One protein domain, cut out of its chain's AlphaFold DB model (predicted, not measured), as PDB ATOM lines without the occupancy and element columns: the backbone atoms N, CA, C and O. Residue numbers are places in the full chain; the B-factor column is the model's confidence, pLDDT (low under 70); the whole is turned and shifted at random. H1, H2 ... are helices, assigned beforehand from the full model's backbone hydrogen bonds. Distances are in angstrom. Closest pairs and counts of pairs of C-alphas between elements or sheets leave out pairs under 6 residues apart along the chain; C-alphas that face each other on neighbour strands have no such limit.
ATOM      1  N   SER A   6      33.481 -31.863  35.308       84.94
ATOM      2  CA  SER A   6      34.233 -30.618  35.123       84.94
ATOM      3  C   SER A   6      35.129 -30.779  33.893       84.94
ATOM      4  O   SER A   6      35.876 -31.749  33.799       84.94
ATOM      5  N   ALA A   7      35.020 -29.877  32.910       88.19
ATOM      6  CA  ALA A   7      35.754 -29.963  31.635       88.19
ATOM      7  C   ALA A   7      35.689 -31.356  30.952       88.19
ATOM      8  O   ALA A   7      36.679 -31.851  30.410       88.19
ATOM      9  N   GLY A   8      34.523 -32.012  31.016       91.50
ATOM     10  CA  GLY A   8      34.282 -33.340  30.435       91.50
ATOM     11  C   GLY A   8      34.740 -34.533  31.287       91.50
ATOM     12  O   GLY A   8      34.383 -35.665  30.966       91.50
ATOM     13  N   ARG A   9      35.457 -34.305  32.393       93.88
ATOM     14  CA  ARG A   9      35.943 -35.342  33.322       93.88
ATOM     15  C   ARG A   9      35.040 -35.442  34.545       93.88
ATOM     16  O   ARG A   9      34.485 -34.432  34.961       93.88
ATOM     17  N   TYR A  10      34.891 -36.624  35.141       95.25
ATOM     18  CA  TYR A  10      34.158 -36.745  36.406       95.25
ATOM     19  C   TYR A  10      34.853 -35.962  37.520       95.25
ATOM     20  O   TYR A  10      36.071 -36.027  37.667       95.25
ATOM     21  N   LYS A  11      34.063 -35.264  38.340       92.25
ATOM     22  CA  LYS A  11      34.573 -34.483  39.473       92.25
ATOM     23  C   LYS A  11      35.345 -35.341  40.471       92.25
ATOM     24  O   LYS A  11      36.335 -34.866  41.005       92.25
ATOM     25  N   SER A  12      34.927 -36.589  40.683       94.81
ATOM     26  CA  SER A  12      35.645 -37.539  41.540       94.81
ATOM     27  C   SER A  12      37.081 -37.760  41.068       94.81
ATOM     28  O   SER A  12      37.997 -37.692  41.875       94.81
ATOM     29  N   VAL A  13      37.285 -37.935  39.759       96.50
ATOM     30  CA  VAL A  13      38.620 -38.107  39.167       96.50
ATOM     31  C   VAL A  13      39.464 -36.851  39.369       96.50
ATOM     32  O   VAL A  13      40.606 -36.948  39.794       96.50
ATOM     33  N   CYS A  14      38.893 -35.669  39.118       97.25
ATOM     34  CA  CYS A  14      39.601 -34.406  39.333       97.25
ATOM     35  C   CYS A  14      40.013 -34.208  40.804       97.25
ATOM     36  O   CYS A  14      41.103 -33.715  41.068       97.25
ATOM     37  N   VAL A  15      39.152 -34.573  41.759       95.00
ATOM     38  CA  VAL A  15      39.441 -34.432  43.197       95.00
ATOM     39  C   VAL A  15      40.544 -35.390  43.646       95.00
ATOM     40  O   VAL A  15      41.407 -34.973  44.412       95.00
ATOM     41  N   VAL A  16      40.546 -36.636  43.159       97.81
ATOM     42  CA  VAL A  16      41.615 -37.604  43.463       97.81
ATOM     43  C   VAL A  16      42.960 -37.111  42.927       97.81
ATOM     44  O   VAL A  16      43.915 -37.044  43.688       97.81
ATOM     45  N   GLU A  17      43.016 -36.661  41.671       98.25
ATOM     46  CA  GLU A  17      44.252 -36.133  41.067       98.25
ATOM     47  C   GLU A  17      44.779 -34.892  41.812       98.25
ATOM     48  O   GLU A  17      45.974 -34.761  42.052       98.25
ATOM     49  N   ALA A  18      43.890 -33.989  42.243       98.12
ATOM     50  CA  ALA A  18      44.297 -32.834  43.046       98.12
ATOM     51  C   ALA A  18      44.869 -33.253  44.408       98.12
ATOM     52  O   ALA A  18      45.848 -32.666  44.865       98.12
ATOM     53  N   ALA A  19      44.280 -34.269  45.050       98.12
ATOM     54  CA  ALA A  19      44.790 -34.816  46.304       98.12
ATOM     55  C   ALA A  19      46.164 -35.480  46.119       98.12
ATOM     56  O   ALA A  19      47.059 -35.250  46.925       98.12
ATOM     57  N   GLU A  20      46.367 -36.238  45.040       98.69
ATOM     58  CA  GLU A  20      47.669 -36.823  44.693       98.69
ATOM     59  C   GLU A  20      48.733 -35.739  44.473       98.69
ATOM     60  O   GLU A  20      49.826 -35.831  45.033       98.69
ATOM     61  N   ASN A  21      48.398 -34.665  43.750       98.69
ATOM     62  CA  ASN A  21      49.306 -33.533  43.553       98.69
ATOM     63  C   ASN A  21      49.678 -32.854  44.878       98.69
ATOM     64  O   ASN A  21      50.833 -32.492  45.070       98.69
ATOM     65  N   PHE A  22      48.722 -32.692  45.798       98.62
ATOM     66  CA  PHE A  22      48.972 -32.139  47.133       98.62
ATOM     67  C   PHE A  22      49.888 -33.021  47.990       98.62
ATOM     68  O   PHE A  22      50.734 -32.499  48.718       98.62
ATOM     69  N   LEU A  23      49.747 -34.345  47.892       98.69
ATOM     70  CA  LEU A  23      50.603 -35.309  48.588       98.69
ATOM     71  C   LEU A  23      52.020 -35.389  48.004       98.69
ATOM     72  O   LEU A  23      52.935 -35.796  48.711       98.69
ATOM     73  N   ALA A  24      52.200 -35.014  46.737       98.56
ATOM     74  CA  ALA A  24      53.496 -35.006  46.060       98.56
ATOM     75  C   ALA A  24      54.349 -33.755  46.348       98.56
ATOM     76  O   ALA A  24      55.501 -33.694  45.920       98.56
ATOM     77  N   LEU A  25      53.794 -32.751  47.035       98.50
ATOM     78  CA  LEU A  25      54.532 -31.562  47.470       98.50
ATOM     79  C   LEU A  25      55.490 -31.880  48.628       98.50
ATOM     80  O   LEU A  25      55.302 -32.854  49.356       98.50
ATOM     81  N   ASP A  26      56.480 -31.009  48.828       96.56
ATOM     82  CA  ASP A  26      57.412 -31.062  49.957       96.56
ATOM     83  C   ASP A  26      57.434 -29.703  50.694       96.56
ATOM     84  O   ASP A  26      57.966 -28.732  50.152       96.56
ATOM     85  N   PRO A  27      56.827 -29.587  51.895       96.75
ATOM     86  CA  PRO A  27      56.107 -30.634  52.621       96.75
ATOM     87  C   PRO A  27      54.727 -30.956  52.003       96.75
ATOM     88  O   PRO A  27      54.103 -30.097  51.376       96.75
ATOM     89  N   PRO A  28      54.192 -32.172  52.220       98.25
ATOM     90  CA  PRO A  28      52.911 -32.583  51.647       98.25
ATOM     91  C   PRO A  28      51.701 -31.934  52.335       98.25
ATOM     92  O   PRO A  28      51.597 -31.868  53.570       98.25
ATOM     93  N   VAL A  29      50.696 -31.574  51.536       98.25
ATOM     94  CA  VAL A  29      49.401 -31.082  52.026       98.25
ATOM     95  C   VAL A  29      48.473 -32.272  52.289       98.25
ATOM     96  O   VAL A  29      47.812 -32.786  51.393       98.25
ATOM     97  N   GLN A  30      48.436 -32.729  53.542       96.69
ATOM     98  CA  GLN A  30      47.641 -33.893  53.975       96.69
ATOM     99  C   GLN A  30      46.372 -33.500  54.735       96.69
ATOM    100  O   GLN A  30      45.417 -34.268  54.822       96.69
ATOM    101  N   THR A  31      46.370 -32.305  55.322       95.88
ATOM    102  CA  THR A  31      45.280 -31.794  56.148       95.88
ATOM    103  C   THR A  31      44.953 -30.363  55.745       95.88
ATOM    104  O   THR A  31      45.769 -29.673  55.132       95.88
ATOM    105  N   ALA A  32      43.762 -29.902  56.130       94.44
ATOM    106  CA  ALA A  32      43.319 -28.525  55.924       94.44
ATOM    107  C   ALA A  32      44.355 -27.487  56.392       94.44
ATOM    108  O   ALA A  32      44.591 -26.506  55.696       94.44
ATOM    109  N   SER A  33      45.003 -27.723  57.538       95.38
ATOM    110  CA  SER A  33      45.988 -26.802  58.112       95.38
ATOM    111  C   SER A  33      47.315 -26.752  57.359       95.38
ATOM    112  O   SER A  33      48.093 -25.840  57.608       95.38
ATOM    113  N   HIS A  34      47.597 -27.705  56.466       96.62
ATOM    114  CA  HIS A  34      48.802 -27.658  55.632       96.62
ATOM    115  C   HIS A  34      48.595 -26.796  54.380       96.62
ATOM    116  O   HIS A  34      49.570 -26.370  53.768       96.62
ATOM    117  N   LEU A  35      47.347 -26.553  53.957       96.62
ATOM    118  CA  LEU A  35      47.085 -25.774  52.753       96.62
ATOM    119  C   LEU A  35      47.181 -24.272  53.045       96.62
ATOM    120  O   LEU A  35      46.262 -23.652  53.572       96.62
ATOM    121  N   GLU A  36      48.273 -23.673  52.601       94.88
ATOM    122  CA  GLU A  36      48.439 -22.222  52.518       94.88
ATOM    123  C   GLU A  36      47.840 -21.672  51.210       94.88
ATOM    124  O   GLU A  36      48.213 -22.114  50.125       94.88
ATOM    125  N   GLU A  37      46.925 -20.700  51.297       91.94
ATOM    126  CA  GLU A  37      46.230 -20.099  50.141       91.94
ATOM    127  C   GLU A  37      47.174 -19.348  49.194       91.94
ATOM    128  O   GLU A  37      47.061 -19.442  47.969       91.94
ATOM    129  N   LEU A  38      48.089 -18.564  49.766       93.19
ATOM    130  CA  LEU A  38      48.995 -17.703  49.005       93.19
ATOM    131  C   LEU A  38      50.205 -18.466  48.461       93.19
ATOM    132  O   LEU A  38      50.989 -17.902  47.699       93.19
ATOM    133  N   ASN A  39      50.353 -19.742  48.828       96.62
ATOM    134  CA  ASN A  39      51.447 -20.569  48.359       96.62
ATOM    135  C   ASN A  39      51.220 -20.942  46.876       96.62
ATOM    136  O   ASN A  39      50.239 -21.618  46.532       96.62
ATOM    137  N   PRO A  40      52.107 -20.502  45.961       97.50
ATOM    138  CA  PRO A  40      51.918 -20.708  44.531       97.50
ATOM    139  C   PRO A  40      51.984 -22.184  44.128       97.50
ATOM    140  O   PRO A  40      51.328 -22.565  43.155       97.50
ATOM    141  N   ASP A  41      52.716 -23.018  44.866       98.25
ATOM    142  CA  ASP A  41      52.836 -24.447  44.577       98.25
ATOM    143  C   ASP A  41      51.565 -25.192  44.973       98.25
ATOM    144  O   ASP A  41      51.082 -26.025  44.208       98.25
ATOM    145  N   HIS A  42      50.924 -24.801  46.077       98.12
ATOM    146  CA  HIS A  42      49.609 -25.323  46.461       98.12
ATOM    147  C   HIS A  42      48.548 -24.975  45.412       98.12
ATOM    148  O   HIS A  42      47.777 -25.829  44.962       98.12
ATOM    149  N   LYS A  43      48.530 -23.715  44.965       98.25
ATOM    150  CA  LYS A  43      47.630 -23.273  43.897       98.25
ATOM    151  C   LYS A  43      47.887 -24.023  42.595       98.25
ATOM    152  O   LYS A  43      46.937 -24.411  41.912       98.25
ATOM    153  N   ARG A  44      49.152 -24.240  42.234       98.38
ATOM    154  CA  ARG A  44      49.532 -24.976  41.024       98.38
ATOM    155  C   ARG A  44      49.142 -26.449  41.118       98.38
ATOM    156  O   ARG A  44      48.560 -26.952  40.164       98.38
ATOM    157  N   ALA A  45      49.384 -27.106  42.252       98.44
ATOM    158  CA  ALA A  45      49.020 -28.505  42.487       98.44
ATOM    159  C   ALA A  45      47.524 -28.753  42.231       98.44
ATOM    160  O   ALA A  45      47.150 -29.726  41.577       98.44
ATOM    161  N   TYR A  46      46.669 -27.818  42.654       98.50
ATOM    162  CA  TYR A  46      45.237 -27.873  42.374       98.50
ATOM    163  C   TYR A  46      44.890 -27.503  40.924       98.50
ATOM    164  O   TYR A  46      44.136 -28.211  40.259       98.50
ATOM    165  N   THR A  47      45.416 -26.381  40.419       98.31
ATOM    166  CA  THR A  47      44.996 -25.815  39.123       98.31
ATOM    167  C   THR A  47      45.636 -26.476  37.899       98.31
ATOM    168  O   THR A  47      45.183 -26.249  36.779       98.31
ATOM    169  N   ALA A  48      46.645 -27.331  38.088       98.06
ATOM    170  CA  ALA A  48      47.183 -28.193  37.036       98.06
ATOM    171  C   ALA A  48      46.179 -29.275  36.592       98.06
ATOM    172  O   ALA A  48      46.243 -29.755  35.460       98.06
ATOM    173  N   VAL A  49      45.220 -29.632  37.452       98.19
ATOM    174  CA  VAL A  49      44.203 -30.637  37.142       98.19
ATOM    175  C   VAL A  49      43.189 -30.071  36.155       98.19
ATOM    176  O   VAL A  49      42.423 -29.151  36.456       98.19
ATOM    177  N   LYS A  50      43.097 -30.677  34.967       96.19
ATOM    178  CA  LYS A  50      42.103 -30.282  33.958       96.19
ATOM    179  C   LYS A  50      40.687 -30.332  34.542       96.19
ATOM    180  O   LYS A  50      40.190 -31.407  34.879       96.19
ATOM    181  N   GLY A  51      40.027 -29.174  34.570       93.06
ATOM    182  CA  GLY A  51      38.684 -28.993  35.131       93.06
ATOM    183  C   GLY A  51      38.655 -28.296  36.492       93.06
ATOM    184  O   GLY A  51      37.565 -27.950  36.946       93.06
ATOM    185  N   LEU A  52      39.816 -28.052  37.105       96.94
ATOM    186  CA  LEU A  52      39.978 -27.293  38.340       96.94
ATOM    187  C   LEU A  52      40.750 -26.004  38.038       96.94
ATOM    188  O   LEU A  52      41.932 -26.020  37.727       96.94
ATOM    189  N   GLY A  53      40.053 -24.871  38.069       96.62
ATOM    190  CA  GLY A  53      40.621 -23.555  37.778       96.62
ATOM    191  C   GLY A  53      40.815 -22.699  39.028       96.62
ATOM    192  O   GLY A  53      40.493 -23.108  40.147       96.62
ATOM    193  N   TRP A  54      41.284 -21.466  38.827       97.00
ATOM    194  CA  TRP A  54      41.525 -20.519  39.920       97.00
ATOM    195  C   TRP A  54      40.254 -20.180  40.714       97.00
ATOM    196  O   TRP A  54      40.330 -20.086  41.932       97.00
ATOM    197  N   VAL A  55      39.089 -20.082  40.060       96.75
ATOM    198  CA  VAL A  55      37.798 -19.820  40.732       96.75
ATOM    199  C   VAL A  55      37.453 -20.946  41.708       96.75
ATOM    200  O   VAL A  55      36.997 -20.713  42.823       96.75
ATOM    201  N   THR A  56      37.674 -22.197  41.301       95.75
ATOM    202  CA  THR A  56      37.435 -23.360  42.166       95.75
ATOM    203  C   THR A  56      38.497 -23.516  43.248       95.75
ATOM    204  O   THR A  56      38.166 -23.994  44.327       95.75
ATOM    205  N   TYR A  57      39.736 -23.084  42.993       97.25
ATOM    206  CA  TYR A  57      40.780 -23.039  44.016       97.25
ATOM    207  C   TYR A  57      40.451 -22.010  45.100       97.25
ATOM    208  O   TYR A  57      40.512 -22.325  46.278       97.25
ATOM    209  N   GLU A  58      40.016 -20.813  44.710       96.06
ATOM    210  CA  GLU A  58      39.562 -19.794  45.658       96.06
ATOM    211  C   GLU A  58      38.354 -20.277  46.464       96.06
ATOM    212  O   GLU A  58      38.293 -20.095  47.674       96.06
ATOM    213  N   TYR A  59      37.431 -21.011  45.836       95.88
ATOM    214  CA  TYR A  59      36.353 -21.643  46.591       95.88
ATOM    215  C   TYR A  59      36.852 -22.703  47.583       95.88
ATOM    216  O   TYR A  59      36.329 -22.787  48.690       95.88
ATOM    217  N   LEU A  60      37.858 -23.508  47.221       96.12
ATOM    218  CA  LEU A  60      38.479 -24.456  48.149       96.12
ATOM    219  C   LEU A  60      39.055 -23.725  49.370       96.12
ATOM    220  O   LEU A  60      38.794 -24.146  50.493       96.12
ATOM    221  N   THR A  61      39.790 -22.628  49.179       95.75
ATOM    222  CA  THR A  61      40.378 -21.875  50.299       95.75
ATOM    223  C   THR A  61      39.318 -21.150  51.130       95.75
ATOM    224  O   THR A  61      39.423 -21.124  52.357       95.75
ATOM    225  N   MET A  62      38.227 -20.687  50.510       95.00
ATOM    226  CA  MET A  62      37.051 -20.184  51.229       95.00
ATOM    227  C   MET A  62      36.425 -21.243  52.143       95.00
ATOM    228  O   MET A  62      36.060 -20.941  53.277       95.00
ATOM    229  N   LEU A  63      36.327 -22.497  51.688       93.75
ATOM    230  CA  LEU A  63      35.827 -23.607  52.511       93.75
ATOM    231  C   LEU A  63      36.757 -23.950  53.686       93.75
ATOM    232  O   LEU A  63      36.314 -24.562  54.653       93.75
ATOM    233  N   LEU A  64      38.018 -23.518  53.629       92.94
ATOM    234  CA  LEU A  64      38.982 -23.598  54.729       92.94
ATOM    235  C   LEU A  64      38.938 -22.367  55.650       92.94
ATOM    236  O   LEU A  64      39.759 -22.239  56.555       92.94
ATOM    237  N   GLY A  65      37.974 -21.468  55.438       91.38
ATOM    238  CA  GLY A  65      37.753 -20.276  56.252       91.38
ATOM    239  C   GLY A  65      38.489 -19.026  55.773       91.38
ATOM    240  O   GLY A  65      38.341 -17.977  56.404       91.38
TER     241      GLY A  65
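AT A GLANCE: This is residues 6 to 65 of the 134 residues of an uncharacterized protein of Corynebacterium sp. 2019 (UniProt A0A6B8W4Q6). Two helices, H1 and H2, form a loosely joined hairpin, with H2 beside the later part of H1, and a third helix, H3, turns off from the end of H2 to make a corner with it. A long loop, residues 24 to 39, joins H1 to H2, and H1 and H3 stay apart. The printed part has 60 residues with three named helices, in the order H1, H2, H3, and no named strand; its class is all helix. The whole is compact, with a radius of gyration of the C-alphas of 10.8 A, and the C-alphas span 30 by 22 by 17 A.

HOW THE PARTS SIT: H1, residues 11 to 23, is the longest helix, and it touches H2, residues 40 to 47, with residues 18 to 22 alone. The closest C-alphas of these two are those of Ala 18 and Tyr 46, 5.1 A apart. They form a helical hairpin, running opposite ways at a shallow tilt of 24 degrees. H2 also touches H3, residues 54 to 63; the closest C-alphas are those of Thr 47 and Trp 54, 6.4 A apart. H2 and H3 stand about perpendicular, at 75 degrees. In H1, H2 and H3 every O i to N i+4 pair is within hydrogen-bond range.

IN THESE COORDINATES: H1 begins at C-alpha 11 (34.573, -34.483, 39.473) and is 18.5 A long from first to last C-alpha. H2 begins at C-alpha 40 (51.918, -20.708, 44.531) and is 10.2 A long. H3 is 14.2 A long and ends at C-alpha 63 (35.827, -23.607, 52.511).

THE WHOLE: The two C-alphas farthest apart are those of Gly 8 and Pro 27, at 31.2 A. The link from H1 to H2 is long, with 16 residues, and the link from H2 to H3 is short, with 6. The printed part has no cut. Its mean pLDDT is 96.1, and no printed residue is under 70.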